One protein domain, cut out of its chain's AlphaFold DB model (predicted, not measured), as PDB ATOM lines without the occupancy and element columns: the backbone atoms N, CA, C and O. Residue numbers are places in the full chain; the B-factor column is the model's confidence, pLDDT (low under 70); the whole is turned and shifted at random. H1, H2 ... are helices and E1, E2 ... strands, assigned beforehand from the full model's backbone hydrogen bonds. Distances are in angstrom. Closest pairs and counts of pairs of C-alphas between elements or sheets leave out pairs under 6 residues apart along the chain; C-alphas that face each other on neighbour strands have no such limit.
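What this domain is: This is residues 169 to 268 of the 268 residues of an uncharacterized protein of Nonomuraea zeae (UniProt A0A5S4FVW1). A three-stranded sheet has helices over one of its faces: H2 packs on it, and H3 and H4 fold back and forth from H2, the centres of the three making a triangle. The short helix H1 sits beyond one end of the sheet, and a tail, residues 263 to 268, sticks out at the far end of the longest axis. The printed part has 100 residues, with four named helices and three named strands in the order E1 H1 E2 E3 H2 H3 H4; the sheet order is E1 E2 E3, all antiparallel, and the class is mixed, helices and strands. It is compact by its radius of gyration of the C-alphas, 14.4 A, yet elongated in outline, spanning 56 by 31 by 22 A.

How they stand to each other: The sheet has E2, residues 199 to 206, as its inner strand, with E1, residues 176 to 183, and E3, residues 209 to 214, as edge strands. E1 and E2 are antiparallel at 164 degrees, with N 179 and O 203 within hydrogen-bond range at 2.8 A. E2 and E3 form a hairpin, antiparallel at 176 degrees, with N 204 and O 211 within hydrogen-bond range at 2.9 A. Residues 171 to 172 pair antiparallel with residues 177 to 178 of E1. H2, residues 217 to 224, is on the sheet at a height over the sheet of 8.7 A. It lies over E2 and, only just, over E1, on which 3 of its 8 C-alphas fall; it runs slantwise to the strands, at 46 degrees to E2 on the local plane. The closest C-alphas of H2 and E2 are those of Gly 220 and Thr 200, 5.9 A apart. H3, residues 230 to 239, touches H2 in a helical hairpin, opposite ways at a shallow tilt of 34.6 degrees, only just short of steep; their closest C-alphas, of Val 222 and Leu 233, are 6.4 A apart. H4, residues 244 to 256, touches H3 with residues 247 to 251 alone, in a second helical hairpin, opposite ways at a shallow tilt of 34.7 degrees, only just short of steep; their closest C-alphas, of Ala 237 and Leu 247, are 6.9 A apart. H4 is only just not on the sheet, with 4 pairs of C-alphas within 10 A, and only just apart from H2, at 8.4 A. H1, residues 185 to 190, touches no helix and is not on the sheet. In H1, H2, H3 and H4 every O i to N i+4 pair is within hydrogen-bond range.

Where its parts are: E1 starts at C-alpha 176, (487.031, 440.339, 396.029), and is 21.9 A long; E2 is 22.5 A and E3 16.2 A. H4 is 18.3 A long and ends at C-alpha 256, (481.200, 444.054, 403.423). H3 is 14.3 A, H2 10.4 A and H1 8.6 A long.

The domain as a whole: The two C-alphas farthest apart are those of Thr 190 and Gly 268, 56.2 A. The printed part has no cut and no long link. Residues 257 to 268 have no named element, and residues 263 to 268 have pLDDT under 70.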
ATOM      1  N   VAL A 169     486.364 428.159 388.393       91.19
ATOM      2  CA  VAL A 169     485.711 427.880 389.679       91.19
ATOM      3  C   VAL A 169     486.035 428.919 390.760       91.19
ATOM      4  O   VAL A 169     485.347 428.965 391.780       91.19
ATOM      5  N   PHE A 170     487.046 429.771 390.550       94.25
ATOM      6  CA  PHE A 170     487.448 430.824 391.486       94.25
ATOM      7  C   PHE A 170     487.546 432.172 390.769       94.25
ATOM      8  O   PHE A 170     488.415 432.409 389.937       94.25
ATOM      9  N   ARG A 171     486.616 433.068 391.082       92.88
ATOM     10  CA  ARG A 171     486.294 434.253 390.288       92.88
ATOM     11  C   ARG A 171     486.680 435.531 391.017       92.88
ATOM     12  O   ARG A 171     486.795 435.551 392.241       92.88
ATOM     13  N   SER A 172     486.820 436.620 390.267       91.38
ATOM     14  CA  SER A 172     486.974 437.965 390.824       91.38
ATOM     15  C   SER A 172     485.941 438.921 390.248       91.38
ATOM     16  O   SER A 172     485.630 438.869 389.062       91.38
ATOM     17  N   ASN A 173     485.458 439.835 391.086       89.06
ATOM     18  CA  ASN A 173     484.665 440.993 390.665       89.06
ATOM     19  C   ASN A 173     485.466 442.314 390.761       89.06
ATOM     20  O   ASN A 173     484.889 443.399 390.769       89.06
ATOM     21  N   GLY A 174     486.795 442.229 390.905       87.81
ATOM     22  CA  GLY A 174     487.699 443.368 391.083       87.81
ATOM     23  C   GLY A 174     487.828 443.884 392.523       87.81
ATOM     24  O   GLY A 174     488.843 444.497 392.848       87.81
ATOM     25  N   ALA A 175     486.857 443.618 393.399       89.31
ATOM     26  CA  ALA A 175     486.909 443.989 394.818       89.31
ATOM     27  C   ALA A 175     487.199 442.793 395.743       89.31
ATOM     28  O   ALA A 175     487.774 442.970 396.821       89.31
ATOM     29  N   ALA A 176     486.830 441.588 395.314       92.56
ATOM     30  CA  ALA A 176     487.031 440.339 396.029       92.56
ATOM     31  C   ALA A 176     487.356 439.184 395.073       92.56
ATOM     32  O   ALA A 176     487.110 439.255 393.864       92.56
ATOM     33  N   TRP A 177     487.895 438.113 395.648       94.38
ATOM     34  CA  TRP A 177     488.085 436.812 395.018       94.38
ATOM     35  C   TRP A 177     487.232 435.772 395.727       94.38
ATOM     36  O   TRP A 177     487.192 435.765 396.959       94.38
ATOM     37  N   PHE A 178     486.542 434.915 394.979       95.44
ATOM     38  CA  PHE A 178     485.598 433.978 395.570       95.44
ATOM     39  C   PHE A 178     485.285 432.755 394.706       95.44
ATOM     40  O   PHE A 178     485.300 432.810 393.481       95.44
ATOM     41  N   GLY A 179     484.912 431.664 395.362       96.00
ATOM     42  CA  GLY A 179     484.377 430.454 394.752       96.00
ATOM     43  C   GLY A 179     483.367 429.794 395.680       96.00
ATOM     44  O   GLY A 179     483.362 430.028 396.892       96.00
ATOM     45  N   THR A 180     482.492 428.974 395.115       95.88
ATOM     46  CA  THR A 180     481.510 428.193 395.871       95.88
ATOM     47  C   THR A 180     481.734 426.716 395.624       95.88
ATOM     48  O   THR A 180     481.992 426.317 394.489       95.88
ATOM     49  N   LEU A 181     481.612 425.906 396.669       95.94
ATOM     50  CA  LEU A 181     481.744 424.460 396.577       95.94
ATOM     51  C   LEU A 181     480.591 423.789 397.311       95.94
ATOM     52  O   LEU A 181     480.275 424.159 398.440       95.94
ATOM     53  N   GLU A 182     479.984 422.792 396.679       95.94
ATOM     54  CA  GLU A 182     478.943 421.993 397.315       95.94
ATOM     55  C   GLU A 182     479.578 420.980 398.267       95.94
ATOM     56  O   GLU A 182     480.388 420.144 397.858       95.94
ATOM     57  N   HIS A 183     479.234 421.074 399.549       95.50
ATOM     58  CA  HIS A 183     479.708 420.169 400.581       95.50
ATOM     59  C   HIS A 183     478.668 419.086 400.856       95.50
ATOM     60  O   HIS A 183     477.467 419.335 400.943       95.50
ATOM     61  N   GLN A 184     479.163 417.868 401.057       96.62
ATOM     62  CA  GLN A 184     478.405 416.791 401.680       96.62
ATOM     63  C   GLN A 184     479.069 416.471 403.012       96.62
ATOM     64  O   GLN A 184     480.255 416.130 403.056       96.62
ATOM     65  N   ALA A 185     478.324 416.542 404.108       95.56
ATOM     66  CA  ALA A 185     478.863 416.440 405.454       95.56
ATOM     67  C   ALA A 185     479.542 415.085 405.688       95.56
ATOM     68  O   ALA A 185     480.539 414.998 406.408       95.56
ATOM     69  N   ALA A 186     479.023 414.020 405.069       95.69
ATOM     70  CA  ALA A 186     479.629 412.691 405.101       95.69
ATOM     71  C   ALA A 186     481.024 412.686 404.455       95.69
ATOM     72  O   ALA A 186     481.985 412.281 405.106       95.69
ATOM     73  N   VAL A 187     481.147 413.208 403.230       94.69
ATOM     74  CA  VAL A 187     482.419 413.333 402.495       94.69
ATOM     75  C   VAL A 187     483.396 414.222 403.263       94.69
ATOM     76  O   VAL A 187     484.551 413.852 403.476       94.69
ATOM     77  N   CYS A 188     482.923 415.364 403.768       96.12
ATOM     78  CA  CYS A 188     483.744 416.284 404.546       96.12
ATOM     79  C   CYS A 188     484.318 415.612 405.794       96.12
ATOM     80  O   CYS A 188     485.512 415.730 406.054       96.12
ATOM     81  N   ARG A 189     483.507 414.849 406.540       96.31
ATOM     82  CA  ARG A 189     483.983 414.087 407.704       96.31
ATOM     83  C   ARG A 189     484.992 413.010 407.316       96.31
ATOM     84  O   ARG A 189     486.013 412.896 407.988       96.31
ATOM     85  N   THR A 190     484.744 412.273 406.231       95.25
ATOM     86  CA  THR A 190     485.670 411.250 405.717       95.25
ATOM     87  C   THR A 190     487.060 411.827 405.450       95.25
ATOM     88  O   THR A 190     488.061 411.212 405.814       95.25
ATOM     89  N   PHE A 191     487.136 413.036 404.885       94.50
ATOM     90  CA  PHE A 191     488.401 413.710 404.569       94.50
ATOM     91  C   PHE A 191     488.819 414.776 405.596       94.50
ATOM     92  O   PHE A 191     489.734 415.564 405.338       94.50
ATOM     93  N   ALA A 192     488.164 414.833 406.760       95.31
ATOM     94  CA  ALA A 192     488.385 415.832 407.811       95.31
ATOM     95  C   ALA A 192     488.406 417.293 407.297       95.31
ATOM     96  O   ALA A 192     489.270 418.085 407.679       95.31
ATOM     97  N   VAL A 193     487.554 417.621 406.324       94.62
ATOM     98  CA  VAL A 193     487.409 418.942 405.692       94.62
ATOM     99  C   VAL A 193     486.424 419.800 406.481       94.62
ATOM    100  O   VAL A 193     485.324 419.348 406.790       94.62
ATOM    101  N   ASP A 194     486.810 421.050 406.738       92.19
ATOM    102  CA  ASP A 194     485.963 422.050 407.384       92.19
ATOM    103  C   ASP A 194     485.491 423.123 406.382       92.19
ATOM    104  O   ASP A 194     486.277 423.542 405.520       92.19
ATOM    105  N   PRO A 195     484.245 423.616 406.514       93.38
ATOM    106  CA  PRO A 195     483.214 423.136 407.440       93.38
ATOM    107  C   PRO A 195     482.614 421.790 406.991       93.38
ATOM    108  O   PRO A 195     482.332 421.577 405.811       93.38
ATOM    109  N   ALA A 196     482.383 420.883 407.944       94.88
ATOM    110  CA  ALA A 196     481.762 419.582 407.690       94.88
ATOM    111  C   ALA A 196     480.222 419.659 407.696       94.88
ATOM    112  O   ALA A 196     479.564 419.104 408.582       94.88
ATOM    113  N   CYS A 197     479.657 420.364 406.717       94.19
ATOM    114  CA  CYS A 197     478.220 420.591 406.542       94.19
ATOM    115  C   CYS A 197     477.693 420.021 405.215       94.19
ATOM    116  O   CYS A 197     478.471 419.598 404.363       94.19
ATOM    117  N   ASP A 198     476.368 419.975 405.078       95.44
ATOM    118  CA  ASP A 198     475.687 419.745 403.801       95.44
ATOM    119  C   ASP A 198     475.309 421.102 403.199       95.44
ATOM    120  O   ASP A 198     474.893 421.988 403.951       95.44
ATOM    121  N   GLY A 199     475.422 421.263 401.882       94.75
ATOM    122  CA  GLY A 199     475.046 422.487 401.171       94.75
ATOM    123  C   GLY A 199     476.238 423.281 400.641       94.75
ATOM    124  O   GLY A 199     477.400 422.876 400.738       94.75
ATOM    125  N   THR A 200     475.959 424.469 400.113       95.81
ATOM    126  CA  THR A 200     476.980 425.306 399.482       95.81
ATOM    127  C   THR A 200     477.860 426.031 400.507       95.81
ATOM    128  O   THR A 200     477.379 426.707 401.419       95.81
ATOM    129  N   VAL A 201     479.177 425.956 400.320       97.00
ATOM    130  CA  VAL A 201     480.185 426.689 401.095       97.00
ATOM    131  C   VAL A 201     480.841 427.750 400.223       97.00
ATOM    132  O   VAL A 201     481.314 427.471 399.122       97.00
ATOM    133  N   LEU A 202     480.883 428.977 400.737       96.31
ATOM    134  CA  LEU A 202     481.580 430.103 400.133       96.31
ATOM    135  C   LEU A 202     483.024 430.151 400.628       96.31
ATOM    136  O   LEU A 202     483.267 430.153 401.833       96.31
ATOM    137  N   TYR A 203     483.947 430.273 399.684       97.00
ATOM    138  CA  TYR A 203     485.348 430.618 399.884       97.00
ATOM    139  C   TYR A 203     485.538 432.014 399.314       97.00
ATOM    140  O   TYR A 203     485.441 432.179 398.104       97.00
ATOM    141  N   ALA A 204     485.764 433.024 400.148       95.38
ATOM    142  CA  ALA A 204     485.896 434.400 399.684       95.38
ATOM    143  C   ALA A 204     486.978 435.160 400.438       95.38
ATOM    144  O   ALA A 204     487.136 435.019 401.651       95.38
ATOM    145  N   ILE A 205     487.681 436.029 399.724       93.88
ATOM    146  CA  ILE A 205     488.582 437.011 400.301       93.88
ATOM    147  C   ILE A 205     488.384 438.370 399.638       93.88
ATOM    148  O   ILE A 205     488.471 438.511 398.420       93.88
ATOM    149  N   GLY A 206     488.144 439.381 400.466       89.81
ATOM    150  CA  GLY A 206     488.029 440.774 400.049       89.81
ATOM    151  C   GLY A 206     488.734 441.708 401.025       89.81
ATOM    152  O   GLY A 206     489.461 441.275 401.921       89.81
ATOM    153  N   GLN A 207     488.487 443.011 400.885       79.00
ATOM    154  CA  GLN A 207     489.156 444.046 401.687       79.00
ATOM    155  C   GLN A 207     488.976 443.880 403.204       79.00
ATOM    156  O   GLN A 207     489.864 444.249 403.969       79.00
ATOM    157  N   LYS A 208     487.834 443.340 403.647       81.19
ATOM    158  CA  LYS A 208     487.514 443.174 405.074       81.19
ATOM    159  C   LYS A 208     487.934 441.823 405.660       81.19
ATOM    160  O   LYS A 208     487.758 441.618 406.858       81.19
ATOM    161  N   GLY A 209     488.507 440.927 404.854       87.06
ATOM    162  CA  GLY A 209     489.067 439.660 405.319       87.06
ATOM    163  C   GLY A 209     488.608 438.431 404.536       87.06
ATOM    164  O   GLY A 209     488.048 438.527 403.444       87.06
ATOM    165  N   LEU A 210     488.902 437.270 405.122       91.81
ATOM    166  CA  LEU A 210     488.613 435.934 404.607       91.81
ATOM    167  C   LEU A 210     487.322 435.384 405.221       91.81
ATOM    168  O   LEU A 210     487.141 435.433 406.437       91.81
ATOM    169  N   VAL A 211     486.479 434.783 404.386       92.75
ATOM    170  CA  VAL A 211     485.325 433.981 404.794       92.75
ATOM    171  C   VAL A 211     485.405 432.601 404.157       92.75
ATOM    172  O   VAL A 211     485.534 432.468 402.943       92.75
ATOM    173  N   ILE A 212     485.295 431.575 405.000       94.56
ATOM    174  CA  ILE A 212     485.027 430.197 404.591       94.56
ATOM    175  C   ILE A 212     483.841 429.725 405.421       94.56
ATOM    176  O   ILE A 212     483.957 429.600 406.640       94.56
ATOM    177  N   GLY A 213     482.688 429.512 404.793       94.00
ATOM    178  CA  GLY A 213     481.485 429.174 405.545       94.00
ATOM    179  C   GLY A 213     480.294 428.804 404.681       94.00
ATOM    180  O   GLY A 213     480.208 429.184 403.514       94.00
ATOM    181  N   GLN A 214     479.374 428.053 405.281       94.69
ATOM    182  CA  GLN A 214     478.126 427.675 404.636       94.69
ATOM    183  C   GLN A 214     477.278 428.913 404.340       94.69
ATOM    184  O   GLN A 214     477.133 429.803 405.183       94.69
ATOM    185  N   VAL A 215     476.691 428.935 403.149       92.62
ATOM    186  CA  VAL A 215     475.694 429.919 402.739       92.62
ATOM    187  C   VAL A 215     474.376 429.208 402.423       92.62
ATOM    188  O   VAL A 215     474.393 428.034 402.061       92.62
ATOM    189  N   PRO A 216     473.223 429.883 402.559       90.44
ATOM    190  CA  PRO A 216     471.955 429.332 402.090       90.44
ATOM    191  C   PRO A 216     471.985 429.034 400.582       90.44
ATOM    192  O   PRO A 216     472.597 429.788 399.826       90.44
ATOM    193  N   ASP A 217     471.263 428.011 400.128       88.94
ATOM    194  CA  ASP A 217     471.267 427.566 398.722       88.94
ATOM    195  C   ASP A 217     470.931 428.686 397.728       88.94
ATOM    196  O   ASP A 217     471.567 428.837 396.683       88.94
ATOM    197  N   TRP A 218     469.962 429.540 398.073       89.69
ATOM    198  CA  TRP A 218     469.593 430.695 397.252       89.69
ATOM    199  C   TRP A 218     470.763 431.673 397.068       89.69
ATOM    200  O   TRP A 218     470.942 432.232 395.987       89.69
ATOM    201  N   MET A 219     471.598 431.841 398.098       90.50
ATOM    202  CA  MET A 219     472.801 432.667 398.040       90.50
ATOM    203  C   MET A 219     473.870 431.988 397.187       90.50
ATOM    204  O   MET A 219     474.512 432.653 396.379       90.50
ATOM    205  N   GLY A 220     474.019 430.665 397.307       89.69
ATOM    206  CA  GLY A 220     474.866 429.867 396.419       89.69
ATOM    207  C   GLY A 220     474.519 430.080 394.943       89.69
ATOM    208  O   GLY A 220     475.411 430.325 394.134       89.69
ATOM    209  N   ARG A 221     473.223 430.107 394.598       89.25
ATOM    210  CA  ARG A 221     472.765 430.408 393.229       89.25
ATOM    211  C   ARG A 221     473.152 431.812 392.776       89.25
ATOM    212  O   ARG A 221     473.699 431.948 391.688       89.25
ATOM    213  N   VAL A 222     472.933 432.838 393.605       90.75
ATOM    214  CA  VAL A 222     473.364 434.218 393.295       90.75
ATOM    215  C   VAL A 222     474.873 434.272 393.051       90.75
ATOM    216  O   VAL A 222     475.325 434.826 392.053       90.75
ATOM    217  N   LEU A 223     475.651 433.642 393.931       90.94
ATOM    218  CA  LEU A 223     477.109 433.570 393.851       90.94
ATOM    219  C   LEU A 223     477.621 432.688 392.709       90.94
ATOM    220  O   LEU A 223     478.819 432.722 392.450       90.94
ATOM    221  N   GLY A 224     476.760 431.924 392.034       87.88
ATOM    222  CA  GLY A 224     477.077 431.167 390.823       87.88
ATOM    223  C   GLY A 224     476.807 431.939 389.529       87.88
ATOM    224  O   GLY A 224     477.305 431.561 388.470       87.88
ATOM    225  N   LEU A 225     476.055 433.044 389.584       88.75
ATOM    226  CA  LEU A 225     475.719 433.826 388.393       88.75
ATOM    227  C   LEU A 225     476.923 434.640 387.883       88.75
ATOM    228  O   LEU A 225     477.824 434.953 388.668       88.75
ATOM    229  N   PRO A 226     476.987 434.969 386.575       85.56
ATOM    230  CA  PRO A 226     478.103 435.728 385.996       85.56
ATOM    231  C   PRO A 226     478.255 437.144 386.559       85.56
ATOM    232  O   PRO A 226     479.372 437.637 386.666       85.56
ATOM    233  N   ASP A 227     477.140 437.781 386.921       86.38
ATOM    234  CA  ASP A 227     477.105 439.117 387.510       86.38
ATOM    235  C   ASP A 227     476.366 439.080 388.851       86.38
ATOM    236  O   ASP A 227     475.260 438.538 388.953       86.38
ATOM    237  N   ILE A 228     476.987 439.657 389.880       88.06
ATOM    238  CA  ILE A 228     476.425 439.757 391.227       88.06
ATOM    239  C   ILE A 228     475.975 441.201 391.419       88.06
ATOM    240  O   ILE A 228     476.765 442.096 391.727       88.06
ATOM    241  N   SER A 229     474.674 441.425 391.256       88.56
ATOM    242  CA  SER A 229     474.059 442.741 391.384       88.56
ATOM    243  C   SER A 229     472.869 442.718 392.334       88.56
ATOM    244  O   SER A 229     472.303 441.670 392.657       88.56
ATOM    245  N   ARG A 230     472.457 443.905 392.787       86.12
ATOM    246  CA  ARG A 230     471.309 444.042 393.688       86.12
ATOM    247  C   ARG A 230     470.012 443.557 393.038       86.12
ATOM    248  O   ARG A 230     469.197 442.946 393.713       86.12
ATOM    249  N   GLN A 231     469.856 443.776 391.734       88.12
ATOM    250  CA  GLN A 231     468.695 443.306 390.973       88.12
ATOM    251  C   GLN A 231     468.648 441.778 390.902       88.12
ATOM    252  O   GLN A 231     467.586 441.192 391.085       88.12
ATOM    253  N   VAL A 232     469.798 441.131 390.683       88.62
ATOM    254  CA  VAL A 232     469.906 439.664 390.700       88.62
ATOM    255  C   VAL A 232     469.547 439.119 392.080       88.62
ATOM    256  O   VAL A 232     468.758 438.184 392.195       88.62
ATOM    257  N   LEU A 233     470.087 439.742 393.127       88.44
ATOM    258  CA  LEU A 233     469.819 439.380 394.512       88.44
ATOM    259  C   LEU A 233     468.320 439.501 394.855       88.44
ATOM    260  O   LEU A 233     467.743 438.573 395.415       88.44
ATOM    261  N   GLU A 234     467.682 440.613 394.482       86.94
ATOM    262  CA  GLU A 234     466.243 440.852 394.671       86.94
ATOM    263  C   GLU A 234     465.381 439.873 393.857       86.94
ATOM    264  O   GLU A 234     464.379 439.374 394.368       86.94
ATOM    265  N   GLY A 235     465.789 439.547 392.625       88.25
ATOM    266  CA  GLY A 235     465.101 438.582 391.768       88.25
ATOM    267  C   GLY A 235     465.076 437.180 392.373       88.25
ATOM    268  O   GLY A 235     463.999 436.625 392.591       88.25
ATOM    269  N   VAL A 236     466.246 436.643 392.736       87.06
ATOM    270  CA  VAL A 236     466.354 435.311 393.359       87.06
ATOM    271  C   VAL A 236     465.621 435.271 394.702       87.06
ATOM    272  O   VAL A 236     464.940 434.295 395.008       87.06
ATOM    273  N   ALA A 237     465.706 436.337 395.499       83.31
ATOM    274  CA  ALA A 237     465.002 436.415 396.774       83.31
ATOM    275  C   ALA A 237     463.475 436.443 396.617       83.31
ATOM    276  O   ALA A 237     462.769 435.840 397.424       83.31
ATOM    277  N   SER A 238     462.968 437.113 395.578       86.00
ATOM    278  CA  SER A 238     461.539 437.129 395.261       86.00
ATOM    279  C   SER A 238     461.035 435.757 394.815       86.00
ATOM    280  O   SER A 238     459.921 435.388 395.178       86.00
ATOM    281  N   GLU A 239     461.824 435.009 394.040       89.31
ATOM    282  CA  GLU A 239     461.482 433.640 393.623       89.31
ATOM    283  C   GLU A 239     461.389 432.685 394.821       89.31
ATOM    284  O   GLU A 239     460.517 431.821 394.863       89.31
ATOM    285  N   GLU A 240     462.251 432.883 395.816       86.31
ATOM    286  CA  GLU A 240     462.313 432.078 397.042       86.31
ATOM    287  C   GLU A 240     461.347 432.545 398.143       86.31
ATOM    288  O   GLU A 240     461.258 431.922 399.199       86.31
ATOM    289  N   GLY A 241     460.623 433.648 397.926       87.88
ATOM    290  CA  GLY A 241     459.698 434.206 398.915       87.88
ATOM    291  C   GLY A 241     460.384 434.685 400.200       87.88
ATOM    292  O   GLY A 241     459.802 434.580 401.279       87.88
ATOM    293  N   LEU A 242     461.621 435.187 400.105       86.38
ATOM    294  CA  LEU A 242     462.398 435.623 401.267       86.38
ATOM    295  C   LEU A 242     461.871 436.935 401.860       86.38
ATOM    296  O   LEU A 242     461.493 437.868 401.149       86.38
ATOM    297  N   GLU A 243     461.930 437.041 403.189       86.44
ATOM    298  CA  GLU A 243     461.637 438.290 403.891       86.44
ATOM    299  C   GLU A 243     462.667 439.381 403.553       86.44
ATOM    300  O   GLU A 243     463.874 439.133 403.462       86.44
ATOM    301  N   SER A 244     462.207 440.630 403.434       81.94
ATOM    302  CA  SER A 244     463.068 441.769 403.082       81.94
ATOM    303  C   SER A 244     464.194 442.030 404.092       81.94
ATOM    304  O   SER A 244     465.233 442.569 403.719       81.94
ATOM    305  N   SER A 245     464.008 441.645 405.358       83.94
ATOM    306  CA  SER A 245     465.016 441.732 406.425       83.94
ATOM    307  C   SER A 245     466.218 440.822 406.153       83.94
ATOM    308  O   SER A 245     467.357 441.283 406.175       83.94
ATOM    309  N   LEU A 246     465.968 439.554 405.814       82.75
ATOM    310  CA  LEU A 246     467.003 438.574 405.476       82.75
ATOM    311  C   LEU A 246     467.775 438.986 404.222       82.75
ATOM    312  O   LEU A 246     468.998 438.857 404.169       82.75
ATOM    313  N   LEU A 247     467.062 439.522 403.228       84.00
ATOM    314  CA  LEU A 247     467.668 440.044 402.009       84.00
ATOM    315  C   LEU A 247     468.602 441.225 402.293       84.00
ATOM    316  O   LEU A 247     469.702 441.297 401.746       84.00
ATOM    317  N   TYR A 248     468.169 442.142 403.157       84.44
ATOM    318  CA  TYR A 248     468.952 443.305 403.554       84.44
ATOM    319  C   TYR A 248     470.232 442.905 404.301       84.44
ATOM    320  O   TYR A 248     471.317 443.357 403.938       84.44
ATOM    321  N   ASP A 249     470.128 442.003 405.278       86.31
ATOM    322  CA  ASP A 249     471.285 441.501 406.030       86.31
ATOM    323  C   ASP A 249     472.280 440.769 405.122       86.31
ATOM    324  O   ASP A 249     473.498 440.934 405.239       86.31
ATOM    325  N   ALA A 250     471.768 439.978 404.182       85.75
ATOM    326  CA  ALA A 250     472.579 439.296 403.192       85.75
ATOM    327  C   ALA A 250     473.298 440.279 402.253       85.75
ATOM    328  O   ALA A 250     474.503 440.148 402.036       85.75
ATOM    329  N   ALA A 251     472.590 441.297 401.752       86.44
ATOM    330  CA  ALA A 251     473.172 442.346 400.921       86.44
ATOM    331  C   ALA A 251     474.293 443.092 401.660       86.44
ATOM    332  O   ALA A 251     475.362 443.299 401.089       86.44
ATOM    333  N   LEU A 252     474.081 443.439 402.935       87.38
ATOM    334  CA  LEU A 252     475.101 444.081 403.768       87.38
ATOM    335  C   LEU A 252     476.362 443.222 403.896       87.38
ATOM    336  O   LEU A 252     477.464 443.727 403.695       87.38
ATOM    337  N   ARG A 253     476.219 441.919 404.164       86.81
ATOM    338  CA  ARG A 253     477.370 441.007 404.265       86.81
ATOM    339  C   ARG A 253     478.127 440.874 402.946       86.81
ATOM    340  O   ARG A 253     479.355 440.867 402.951       86.81
ATOM    341  N   LEU A 254     477.420 440.787 401.819       88.88
ATOM    342  CA  LEU A 254     478.062 440.741 400.504       88.88
ATOM    343  C   LEU A 254     478.792 442.051 400.185       88.88
ATOM    344  O   LEU A 254     479.899 442.006 399.656       88.88
ATOM    345  N   VAL A 255     478.211 443.202 400.532       89.88
ATOM    346  CA  VAL A 255     478.872 444.511 400.413       89.88
ATOM    347  C   VAL A 255     480.133 444.566 401.271       89.88
ATOM    348  O   VAL A 255     481.180 445.006 400.800       89.88
ATOM    349  N   ASP A 256     480.061 444.080 402.509       88.00
ATOM    350  CA  ASP A 256     481.200 444.054 403.423       88.00
ATOM    351  C   ASP A 256     482.351 443.195 402.894       88.00
ATOM    352  O   ASP A 256     483.515 443.576 403.021       88.00
ATOM    353  N   LEU A 257     482.035 442.073 402.248       87.50
ATOM    354  CA  LEU A 257     483.024 441.222 401.588       87.50
ATOM    355  C   LEU A 257     483.498 441.774 400.242       87.50
ATOM    356  O   LEU A 257     484.431 441.223 399.668       87.50
ATOM    357  N   GLY A 258     482.887 442.849 399.739       89.19
ATOM    358  CA  GLY A 258     483.156 443.392 398.410       89.19
ATOM    359  C   GLY A 258     482.577 442.546 397.274       89.19
ATOM    360  O   GLY A 258     482.933 442.766 396.125       89.19
ATOM    361  N   LEU A 259     481.692 441.588 397.564       89.94
ATOM    362  CA  LEU A 259     481.033 440.724 396.578       89.94
ATOM    363  C   LEU A 259     479.863 441.416 395.871       89.94
ATOM    364  O   LEU A 259     479.575 441.101 394.720       89.94
ATOM    365  N   LEU A 260     479.221 442.376 396.541       89.31
ATOM    366  CA  LEU A 260     478.171 443.217 395.973       89.31
ATOM    367  C   LEU A 260     478.664 444.672 395.913       89.31
ATOM    368  O   LEU A 260     479.135 445.186 396.933       89.31
ATOM    369  N   PRO A 261     478.563 445.371 394.767       80.94
ATOM    370  CA  PRO A 261     478.952 446.771 394.694       80.94
ATOM    371  C   PRO A 261     478.052 447.622 395.597       80.94
ATOM    372  O   PRO A 261     476.827 447.484 395.594       80.94
ATOM    373  N   MET A 262     478.655 448.550 396.344       76.56
ATOM    374  CA  MET A 262     477.902 449.610 397.015       76.56
ATOM    375  C   MET A 262     477.165 450.403 395.940       76.56
ATOM    376  O   MET A 262     477.804 451.002 395.072       76.56
ATOM    377  N   SER A 263     475.832 450.429 395.982       61.62
ATOM    378  CA  SER A 263     475.080 451.371 395.158       61.62
ATOM    379  C   SER A 263     475.589 452.764 395.504       61.62
ATOM    380  O   SER A 263     475.436 453.197 396.648       61.62
ATOM    381  N   ALA A 264     476.229 453.443 394.548       42.66
ATOM    382  CA  ALA A 264     476.561 454.846 394.709       42.66
ATOM    383  C   ALA A 264     475.250 455.551 395.044       42.66
ATOM    384  O   ALA A 264     474.335 455.566 394.221       42.66
ATOM    385  N   SER A 265     475.124 456.059 396.271       37.62
ATOM    386  CA  SER A 265     474.000 456.906 396.630       37.62
ATOM    387  C   SER A 265     473.941 457.993 395.571       37.62
ATOM    388  O   SER A 265     474.880 458.786 395.454       37.62
ATOM    389  N   SER A 266     472.883 457.996 394.762       32.81
ATOM    390  CA  SER A 266     472.569 459.126 393.908       32.81
ATOM    391  C   SER A 266     472.506 460.329 394.840       32.81
ATOM    392  O   SER A 266     471.573 460.452 395.634       32.81
ATOM    393  N   LYS A 267     473.545 461.167 394.817       32.31
ATOM    394  CA  LYS A 267     473.456 462.515 395.363       32.31
ATOM    395  C   LYS A 267     472.442 463.226 394.473       32.31
ATOM    396  O   LYS A 267     472.792 463.659 393.379       32.31
ATOM    397  N   GLY A 268     471.180 463.176 394.896       34.78
ATOM    398  CA  GLY A 268     470.160 464.124 394.467       34.78
ATOM    399  C   GLY A 268     470.488 465.510 394.996       34.78
ATOM    400  O   GLY A 268     471.194 465.591 396.031       34.78
TER     401      GLY A 268